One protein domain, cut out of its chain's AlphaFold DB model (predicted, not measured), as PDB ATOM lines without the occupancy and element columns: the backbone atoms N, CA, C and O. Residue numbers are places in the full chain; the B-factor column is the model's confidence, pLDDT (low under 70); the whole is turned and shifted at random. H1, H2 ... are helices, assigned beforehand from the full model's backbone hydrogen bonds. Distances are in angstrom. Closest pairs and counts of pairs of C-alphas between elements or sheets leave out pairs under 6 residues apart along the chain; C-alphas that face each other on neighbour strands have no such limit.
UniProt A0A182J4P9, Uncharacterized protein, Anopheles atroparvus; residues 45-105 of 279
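AT A GLANCE: This is residues 45 to 105 of the 279 residues of an uncharacterized protein of Anopheles atroparvus (UniProt A0A182J4P9). Two helices, H1 and H3, pack as a slanted pair running opposite ways, and a third, H2, sits beyond the end of that pair where H1 ends and H3 begins, near H1 but not firmly packed on it. A long loop, residues 74 to 86, leads from H2 back to H3, and a tail, residues 98 to 105, follows H3 to the far end of the longest axis. The printed part has 61 residues with three named helices, in the order H1, H2, H3, and no named strand; the class is all helix. The whole is compact, with a radius of gyration of the C-alphas of 11.5 A, and the C-alphas span 36 by 26 by 21 A.

IN THESE COORDINATES: Find C-alpha 45 at (222.080, 176.697, -17.955), where H1 begins; it covers residues 45 to 58, is the longest helix by residues, and is 20.0 A from first to last C-alpha. Go on to Arg 64, with its C-alpha at (231.553, 159.249, 0.206), and you are at the first residue of H2, residues 64 to 73, 14.1 A long. Past residues 74 to 86 you reach H3, residues 87 to 97, which is 15.5 A long and ends at C-alpha 97 at (233.162, 171.726, -23.877).

HOW THE PARTS SIT: Look first at H1 and H3, which touch with 10 pairs of C-alphas within 8 A. Their closest C-alphas are those of Phe 58 and Phe 90, 5.7 A apart. The two helices run opposite ways at a steep tilt of 37 degrees, only just steep. Next compare H1 with H2: they are close but not clearly touching, and their closest C-alphas, those of Phe 55 and Trp 73, are 7.8 A apart. These two also run opposite ways, at a steep tilt of 36 degrees, only just steep. H2 and H3 are apart, but only just, with their closest C-alphas 8.4 A from each other. In H1, H2 and H3 you will find every O i to N i+4 pair within hydrogen-bond range.

THE WHOLE: The two C-alphas farthest apart are those of Arg 64 and Glu 105, at 36.9 A. From Asp 45 to Glu 105, the first and last printed residues, the C-alphas are 27.4 A apart, and the printed part has no cut. The link from H1 to H2 is tight, with 5 residues, while the link from H2 to H3 is long, with 13 residues. Look at the B-factor column for the model's confidence: the mean pLDDT of the printed part is 80.5, and it is under 70 at residue 45 and at residues 75 to 80, which lie in the long link.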
ATOM      1  N   ASP A  45     222.627 178.055 -17.899       69.56
ATOM      2  CA  ASP A  45     222.080 176.697 -17.955       69.56
ATOM      3  C   ASP A  45     222.948 175.763 -18.811       69.56
ATOM      4  O   ASP A  45     223.238 174.643 -18.388       69.56
ATOM      5  N   ASP A  46     223.451 176.230 -19.958       72.62
ATOM      6  CA  ASP A  46     224.368 175.444 -20.800       72.62
ATOM      7  C   ASP A  46     225.708 175.213 -20.091       72.62
ATOM      8  O   ASP A  46     226.272 174.117 -20.115       72.62
ATOM      9  N   THR A  47     226.196 176.235 -19.384       78.75
ATOM     10  CA  THR A  47     227.421 176.145 -18.580       78.75
ATOM     11  C   THR A  47     227.259 175.116 -17.465       78.75
ATOM     12  O   THR A  47     228.133 174.264 -17.271       78.75
ATOM     13  N   LEU A  48     226.134 175.153 -16.744       78.00
ATOM     14  CA  LEU A  48     225.813 174.171 -15.711       78.00
ATOM     15  C   LEU A  48     225.688 172.763 -16.305       78.00
ATOM     16  O   LEU A  48     226.225 171.811 -15.736       78.00
ATOM     17  N   PHE A  49     225.037 172.624 -17.460       76.56
ATOM     18  CA  PHE A  49     224.902 171.348 -18.157       76.56
ATOM     19  C   PHE A  49     226.267 170.740 -18.498       76.56
ATOM     20  O   PHE A  49     226.505 169.573 -18.182       76.56
ATOM     21  N   VAL A  50     227.193 171.525 -19.058       80.81
ATOM     22  CA  VAL A  50     228.565 171.071 -19.348       80.81
ATOM     23  C   VAL A  50     229.259 170.555 -18.085       80.81
ATOM     24  O   VAL A  50     229.789 169.440 -18.083       80.81
ATOM     25  N   HIS A  51     229.203 171.312 -16.984       82.69
ATOM     26  CA  HIS A  51     229.796 170.896 -15.710       82.69
ATOM     27  C   HIS A  51     229.188 169.587 -15.193       82.69
ATOM     28  O   HIS A  51     229.926 168.676 -14.812       82.69
ATOM     29  N   LEU A  52     227.858 169.452 -15.220       83.62
ATOM     30  CA  LEU A  52     227.160 168.246 -14.769       83.62
ATOM     31  C   LEU A  52     227.474 167.026 -15.645       83.62
ATOM     32  O   LEU A  52     227.680 165.934 -15.113       83.62
ATOM     33  N   ARG A  53     227.569 167.191 -16.969       81.50
ATOM     34  CA  ARG A  53     227.918 166.102 -17.899       81.50
ATOM     35  C   ARG A  53     229.357 165.634 -17.728       81.50
ATOM     36  O   ARG A  53     229.607 164.427 -17.683       81.50
ATOM     37  N   CYS A  54     230.302 166.560 -17.572       85.12
ATOM     38  CA  CYS A  54     231.681 166.204 -17.243       85.12
ATOM     39  C   CYS A  54     231.767 165.544 -15.856       85.12
ATOM     40  O   CYS A  54     232.458 164.537 -15.695       85.12
ATOM     41  N   PHE A  55     231.008 166.031 -14.871       88.25
ATOM     42  CA  PHE A  55     230.940 165.427 -13.540       88.25
ATOM     43  C   PHE A  55     230.410 163.986 -13.594       88.25
ATOM     44  O   PHE A  55     231.017 163.076 -13.038       88.25
ATOM     45  N   GLU A  56     229.308 163.737 -14.301       84.56
ATOM     46  CA  GLU A  56     228.730 162.398 -14.469       84.56
ATOM     47  C   GLU A  56     229.729 161.396 -15.068       84.56
ATOM     48  O   GLU A  56     229.800 160.229 -14.650       84.56
ATOM     49  N   ARG A  57     230.521 161.867 -16.034       86.06
ATOM     50  CA  ARG A  57     231.513 161.060 -16.741       86.06
ATOM     51  C   ARG A  57     232.692 160.681 -15.850       86.06
ATOM     52  O   ARG A  57     233.060 159.504 -15.838       86.06
ATOM     53  N   PHE A  58     233.248 161.640 -15.111       89.69
ATOM     54  CA  PHE A  58     234.537 161.477 -14.429       89.69
ATOM     55  C   PHE A  58     234.451 161.294 -12.915       89.69
ATOM     56  O   PHE A  58     235.385 160.750 -12.337       89.69
ATOM     57  N   ALA A  59     233.362 161.683 -12.253       85.00
ATOM     58  CA  ALA A  59     233.233 161.489 -10.812       85.00
ATOM     59  C   ALA A  59     233.090 160.006 -10.433       85.00
ATOM     60  O   ALA A  59     232.641 159.155 -11.214       85.00
ATOM     61  N   SER A  60     233.407 159.705  -9.175       85.31
ATOM     62  CA  SER A  60     233.145 158.418  -8.530       85.31
ATOM     63  C   SER A  60     231.706 157.991  -8.761       85.31
ATOM     64  O   SER A  60     230.781 158.791  -8.617       85.31
ATOM     65  N   LYS A  61     231.480 156.712  -9.071       80.12
ATOM     66  CA  LYS A  61     230.123 156.235  -9.353       80.12
ATOM     67  C   LYS A  61     229.220 156.283  -8.118       80.12
ATOM     68  O   LYS A  61     228.046 156.594  -8.271       80.12
ATOM     69  N   GLN A  62     229.742 156.004  -6.919       76.88
ATOM     70  CA  GLN A  62     228.952 155.904  -5.681       76.88
ATOM     71  C   GLN A  62     229.809 156.185  -4.431       76.88
ATOM     72  O   GLN A  62     231.026 156.017  -4.468       76.88
ATOM     73  N   GLY A  63     229.165 156.539  -3.313       76.44
ATOM     74  CA  GLY A  63     229.787 156.610  -1.983       76.44
ATOM     75  C   GLY A  63     230.336 157.984  -1.579       76.44
ATOM     76  O   GLY A  63     230.140 158.981  -2.268       76.44
ATOM     77  N   ARG A  64     231.042 158.017  -0.437       79.62
ATOM     78  CA  ARG A  64     231.553 159.249   0.206       79.62
ATOM     79  C   ARG A  64     232.480 160.079  -0.687       79.62
ATOM     80  O   ARG A  64     232.520 161.297  -0.549       79.62
ATOM     81  N   ASP A  65     233.202 159.435  -1.600       81.12
ATOM     82  CA  ASP A  65     234.092 160.130  -2.532       81.12
ATOM     83  C   ASP A  65     233.299 160.917  -3.579       81.12
ATOM     84  O   ASP A  65     233.667 162.042  -3.893       81.12
ATOM     85  N   ARG A  66     232.152 160.390  -4.037       81.62
ATOM     86  CA  ARG A  66     231.257 161.111  -4.954       81.62
ATOM     87  C   ARG A  66     230.666 162.349  -4.286       81.62
ATOM     88  O   ARG A  66     230.624 163.401  -4.905       81.62
ATOM     89  N   GLU A  67     230.213 162.231  -3.038       82.06
ATOM     90  CA  GLU A  67     229.668 163.364  -2.271       82.06
ATOM     91  C   GLU A  67     230.715 164.464  -2.067       82.06
ATOM     92  O   GLU A  67     230.410 165.647  -2.214       82.06
ATOM     93  N   ARG A  68     231.964 164.072  -1.789       80.88
ATOM     94  CA  ARG A  68     233.090 165.005  -1.702       80.88
ATOM     95  C   ARG A  68     233.370 165.680  -3.046       80.88
ATOM     96  O   ARG A  68     233.495 166.896  -3.091       80.88
ATOM     97  N   GLU A  69     233.401 164.919  -4.139       81.81
ATOM     98  CA  GLU A  69     233.615 165.458  -5.488       81.81
ATOM     99  C   GLU A  69     232.489 166.400  -5.927       81.81
ATOM    100  O   GLU A  69     232.777 167.412  -6.554       81.81
ATOM    101  N   VAL A  70     231.223 166.129  -5.573       81.50
ATOM    102  CA  VAL A  70     230.121 167.086  -5.797       81.50
ATOM    103  C   VAL A  70     230.443 168.409  -5.109       81.50
ATOM    104  O   VAL A  70     230.325 169.468  -5.724       81.50
ATOM    105  N   ALA A  71     230.859 168.354  -3.843       80.00
ATOM    106  CA  ALA A  71     231.138 169.558  -3.078       80.00
ATOM    107  C   ALA A  71     232.332 170.341  -3.643       80.00
ATOM    108  O   ALA A  71     232.253 171.560  -3.779       80.00
ATOM    109  N   ASP A  72     233.397 169.645  -4.033       82.44
ATOM    110  CA  ASP A  72     234.643 170.274  -4.469       82.44
ATOM    111  C   ASP A  72     234.618 170.717  -5.941       82.44
ATOM    112  O   ASP A  72     235.196 171.747  -6.281       82.44
ATOM    113  N   TRP A  73     233.971 169.973  -6.845       82.44
ATOM    114  CA  TRP A  73     233.994 170.269  -8.289       82.44
ATOM    115  C   TRP A  73     232.831 171.149  -8.751       82.44
ATOM    116  O   TRP A  73     232.976 171.865  -9.740       82.44
ATOM    117  N   LEU A  74     231.695 171.128  -8.046       79.62
ATOM    118  CA  LEU A  74     230.514 171.940  -8.376       79.62
ATOM    119  C   LEU A  74     230.330 173.139  -7.429       79.62
ATOM    120  O   LEU A  74     229.300 173.805  -7.466       79.62
ATOM    121  N   GLY A  75     231.332 173.431  -6.591       69.62
ATOM    122  CA  GLY A  75     231.384 174.658  -5.790       69.62
ATOM    123  C   GLY A  75     230.491 174.664  -4.547       69.62
ATOM    124  O   GLY A  75     230.125 175.737  -4.070       69.62
ATOM    125  N   ALA A  76     230.143 173.496  -3.994       61.91
ATOM    126  CA  ALA A  76     229.439 173.410  -2.707       61.91
ATOM    127  C   ALA A  76     230.388 173.444  -1.486       61.91
ATOM    128  O   ALA A  76     229.922 173.394  -0.346       61.91
ATOM    129  N   SER A  77     231.707 173.531  -1.703       67.69
ATOM    130  CA  SER A  77     232.741 173.671  -0.672       67.69
ATOM    131  C   SER A  77     233.605 174.924  -0.891       67.69
ATOM    132  O   SER A  77     233.630 175.515  -1.968       67.69
ATOM    133  N   GLN A  78     234.345 175.337   0.147       62.59
ATOM    134  CA  GLN A  78     235.338 176.423   0.054       62.59
ATOM    135  C   GLN A  78     236.610 176.007  -0.711       62.59
ATOM    136  O   GLN A  78     237.482 176.839  -0.953       62.59
ATOM    137  N   CYS A  79     236.737 174.728  -1.076       62.28
ATOM    138  CA  CYS A  79     237.879 174.163  -1.780       62.28
ATOM    139  C   CYS A  79     237.451 173.749  -3.189       62.28
ATOM    140  O   CYS A  79     237.179 172.580  -3.451       62.28
ATOM    141  N   TYR A  80     237.396 174.719  -4.101       68.94
ATOM    142  CA  TYR A  80     237.125 174.435  -5.505       68.94
ATOM    143  C   TYR A  80     238.261 173.591  -6.114       68.94
ATOM    144  O   TYR A  80     239.434 173.936  -5.965       68.94
ATOM    145  N   LEU A  81     237.903 172.492  -6.788       76.00
ATOM    146  CA  LEU A  81     238.802 171.546  -7.468       76.00
ATOM    147  C   LEU A  81     239.859 170.885  -6.563       76.00
ATOM    148  O   LEU A  81     241.066 171.082  -6.721       76.00
ATOM    149  N   HIS A  82     239.430 170.006  -5.652       79.25
ATOM    150  CA  HIS A  82     240.365 169.135  -4.932       79.25
ATOM    151  C   HIS A  82     241.189 168.255  -5.891       79.25
ATOM    152  O   HIS A  82     240.666 167.694  -6.862       79.25
ATOM    153  N   LYS A  83     242.490 168.109  -5.604       78.31
ATOM    154  CA  LYS A  83     243.421 167.299  -6.399       78.31
ATOM    155  C   LYS A  83     243.147 165.808  -6.189       78.31
ATOM    156  O   LYS A  83     243.366 165.279  -5.106       78.31
ATOM    157  N   SER A  84     242.736 165.134  -7.254       83.94
ATOM    158  CA  SER A  84     242.602 163.680  -7.349       83.94
ATOM    159  C   SER A  84     243.124 163.211  -8.707       83.94
ATOM    160  O   SER A  84     243.315 164.036  -9.604       83.94
ATOM    161  N   ASP A  85     243.282 161.901  -8.894       86.62
ATOM    162  CA  ASP A  85     243.695 161.329 -10.185       86.62
ATOM    163  C   ASP A  85     242.674 161.594 -11.310       86.62
ATOM    164  O   ASP A  85     243.027 161.549 -12.482       86.62
ATOM    165  N   ARG A  86     241.416 161.914 -10.968       87.25
ATOM    166  CA  ARG A  86     240.319 162.167 -11.924       87.25
ATOM    167  C   ARG A  86     240.106 163.648 -12.232       87.25
ATOM    168  O   ARG A  86     239.449 163.989 -13.213       87.25
ATOM    169  N   THR A  87     240.655 164.532 -11.399       88.75
ATOM    170  CA  THR A  87     240.489 165.983 -11.537       88.75
ATOM    171  C   THR A  87     241.029 166.510 -12.876       88.75
ATOM    172  O   THR A  87     240.323 167.306 -13.493       88.75
ATOM    173  N   PRO A  88     242.206 166.079 -13.385       90.44
ATOM    174  CA  PRO A  88     242.701 166.545 -14.683       90.44
ATOM    175  C   PRO A  88     241.746 166.247 -15.846       90.44
ATOM    176  O   PRO A  88     241.480 167.133 -16.656       90.44
ATOM    177  N   ASP A  89     241.175 165.040 -15.898       91.12
ATOM    178  CA  ASP A  89     240.253 164.645 -16.970       91.12
ATOM    179  C   ASP A  89     238.915 165.388 -16.885       91.12
ATOM    180  O   ASP A  89     238.372 165.823 -17.906       91.12
ATOM    181  N   PHE A  90     238.403 165.594 -15.665       89.81
ATOM    182  CA  PHE A  90     237.224 166.428 -15.432       89.81
ATOM    183  C   PHE A  90     237.450 167.862 -15.928       89.81
ATOM    184  O   PHE A  90     236.639 168.378 -16.699       89.81
ATOM    185  N   VAL A  91     238.570 168.483 -15.550       90.69
ATOM    186  CA  VAL A  91     238.913 169.855 -15.955       90.69
ATOM    187  C   VAL A  91     239.098 169.948 -17.470       90.69
ATOM    188  O   VAL A  91     238.520 170.837 -18.090       90.69
ATOM    189  N   LYS A  92     239.815 169.003 -18.095       89.62
ATOM    190  CA  LYS A  92     239.981 168.962 -19.557       89.62
ATOM    191  C   LYS A  92     238.632 168.864 -20.272       89.62
ATOM    192  O   LYS A  92     238.413 169.571 -21.253       89.62
ATOM    193  N   CYS A  93     237.715 168.035 -19.768       89.19
ATOM    194  CA  CYS A  93     236.359 167.932 -20.302       89.19
ATOM    195  C   CYS A  93     235.619 169.267 -20.237       89.19
ATOM    196  O   CYS A  93     235.088 169.706 -21.255       89.19
ATOM    197  N   VAL A  94     235.608 169.918 -19.072       88.75
ATOM    198  CA  VAL A  94     234.910 171.196 -18.886       88.75
ATOM    199  C   VAL A  94     235.496 172.255 -19.816       88.75
ATOM    200  O   VAL A  94     234.754 172.858 -20.580       88.75
ATOM    201  N   LEU A  95     236.818 172.425 -19.833       88.62
ATOM    202  CA  LEU A  95     237.475 173.432 -20.668       88.62
ATOM    203  C   LEU A  95     237.231 173.206 -22.162       88.62
ATOM    204  O   LEU A  95     236.950 174.160 -22.874       88.62
ATOM    205  N   THR A  96     237.270 171.954 -22.621       83.88
ATOM    206  CA  THR A  96     237.000 171.628 -24.030       83.88
ATOM    207  C   THR A  96     235.553 171.946 -24.407       83.88
ATOM    208  O   THR A  96     235.296 172.569 -25.427       83.88
ATOM    209  N   ASN A  97     234.588 171.549 -23.570       81.19
ATOM    210  CA  ASN A  97     233.162 171.726 -23.877       81.19
ATOM    211  C   ASN A  97     232.671 173.164 -23.662       81.19
ATOM    212  O   ASN A  97     231.661 173.550 -24.241       81.19
ATOM    213  N   LEU A  98     233.371 173.952 -22.844       82.19
ATOM    214  CA  LEU A  98     233.138 175.389 -22.714       82.19
ATOM    215  C   LEU A  98     233.889 176.213 -23.775       82.19
ATOM    216  O   LEU A  98     233.725 177.427 -23.812       82.19
ATOM    217  N   GLY A  99     234.716 175.579 -24.616       73.69
ATOM    218  CA  GLY A  99     235.501 176.260 -25.648       73.69
ATOM    219  C   GLY A  99     236.744 176.990 -25.131       73.69
ATOM    220  O   GLY A  99     237.345 177.744 -25.875       73.69
ATOM    221  N   PHE A 100     237.160 176.768 -23.880       82.19
ATOM    222  CA  PHE A 100     238.395 177.336 -23.321       82.19
ATOM    223  C   PHE A 100     239.657 176.572 -23.727       82.19
ATOM    224  O   PHE A 100     240.754 177.066 -23.489       82.19
ATOM    225  N   TYR A 101     239.530 175.359 -24.265       82.50
ATOM    226  CA  TYR A 101     240.656 174.529 -24.683       82.50
ATOM    227  C   TYR A 101     240.340 173.840 -26.006       82.50
ATOM    228  O   TYR A 101     239.353 173.109 -26.097       82.50
ATOM    229  N   ASP A 102     241.197 174.043 -27.000       76.38
ATOM    230  CA  ASP A 102     241.144 173.325 -28.264       76.38
ATOM    231  C   ASP A 102     242.025 172.066 -28.163       76.38
ATOM    232  O   ASP A 102     243.250 172.167 -28.035       76.38
ATOM    233  N   PRO A 103     241.434 170.858 -28.198       76.69
ATOM    234  CA  PRO A 103     242.189 169.614 -28.129       76.69
ATOM    235  C   PRO A 103     242.981 169.311 -29.405       76.69
ATOM    236  O   PRO A 103     243.852 168.447 -29.357       76.69
ATOM    237  N   THR A 104     242.673 169.973 -30.521       73.44
ATOM    238  CA  THR A 104     243.383 169.842 -31.801       73.44
ATOM    239  C   THR A 104     244.701 170.600 -31.754       73.44
ATOM    240  O   THR A 104     245.735 170.077 -32.159       73.44
ATOM    241  N   GLU A 105     244.658 171.809 -31.198       73.31
ATOM    242  CA  GLU A 105     245.808 172.709 -31.058       73.31
ATOM    243  C   GLU A 105     246.567 172.503 -29.735       73.31
ATOM    244  O   GLU A 105     247.604 173.119 -29.495       73.31
TER     245      GLU A 105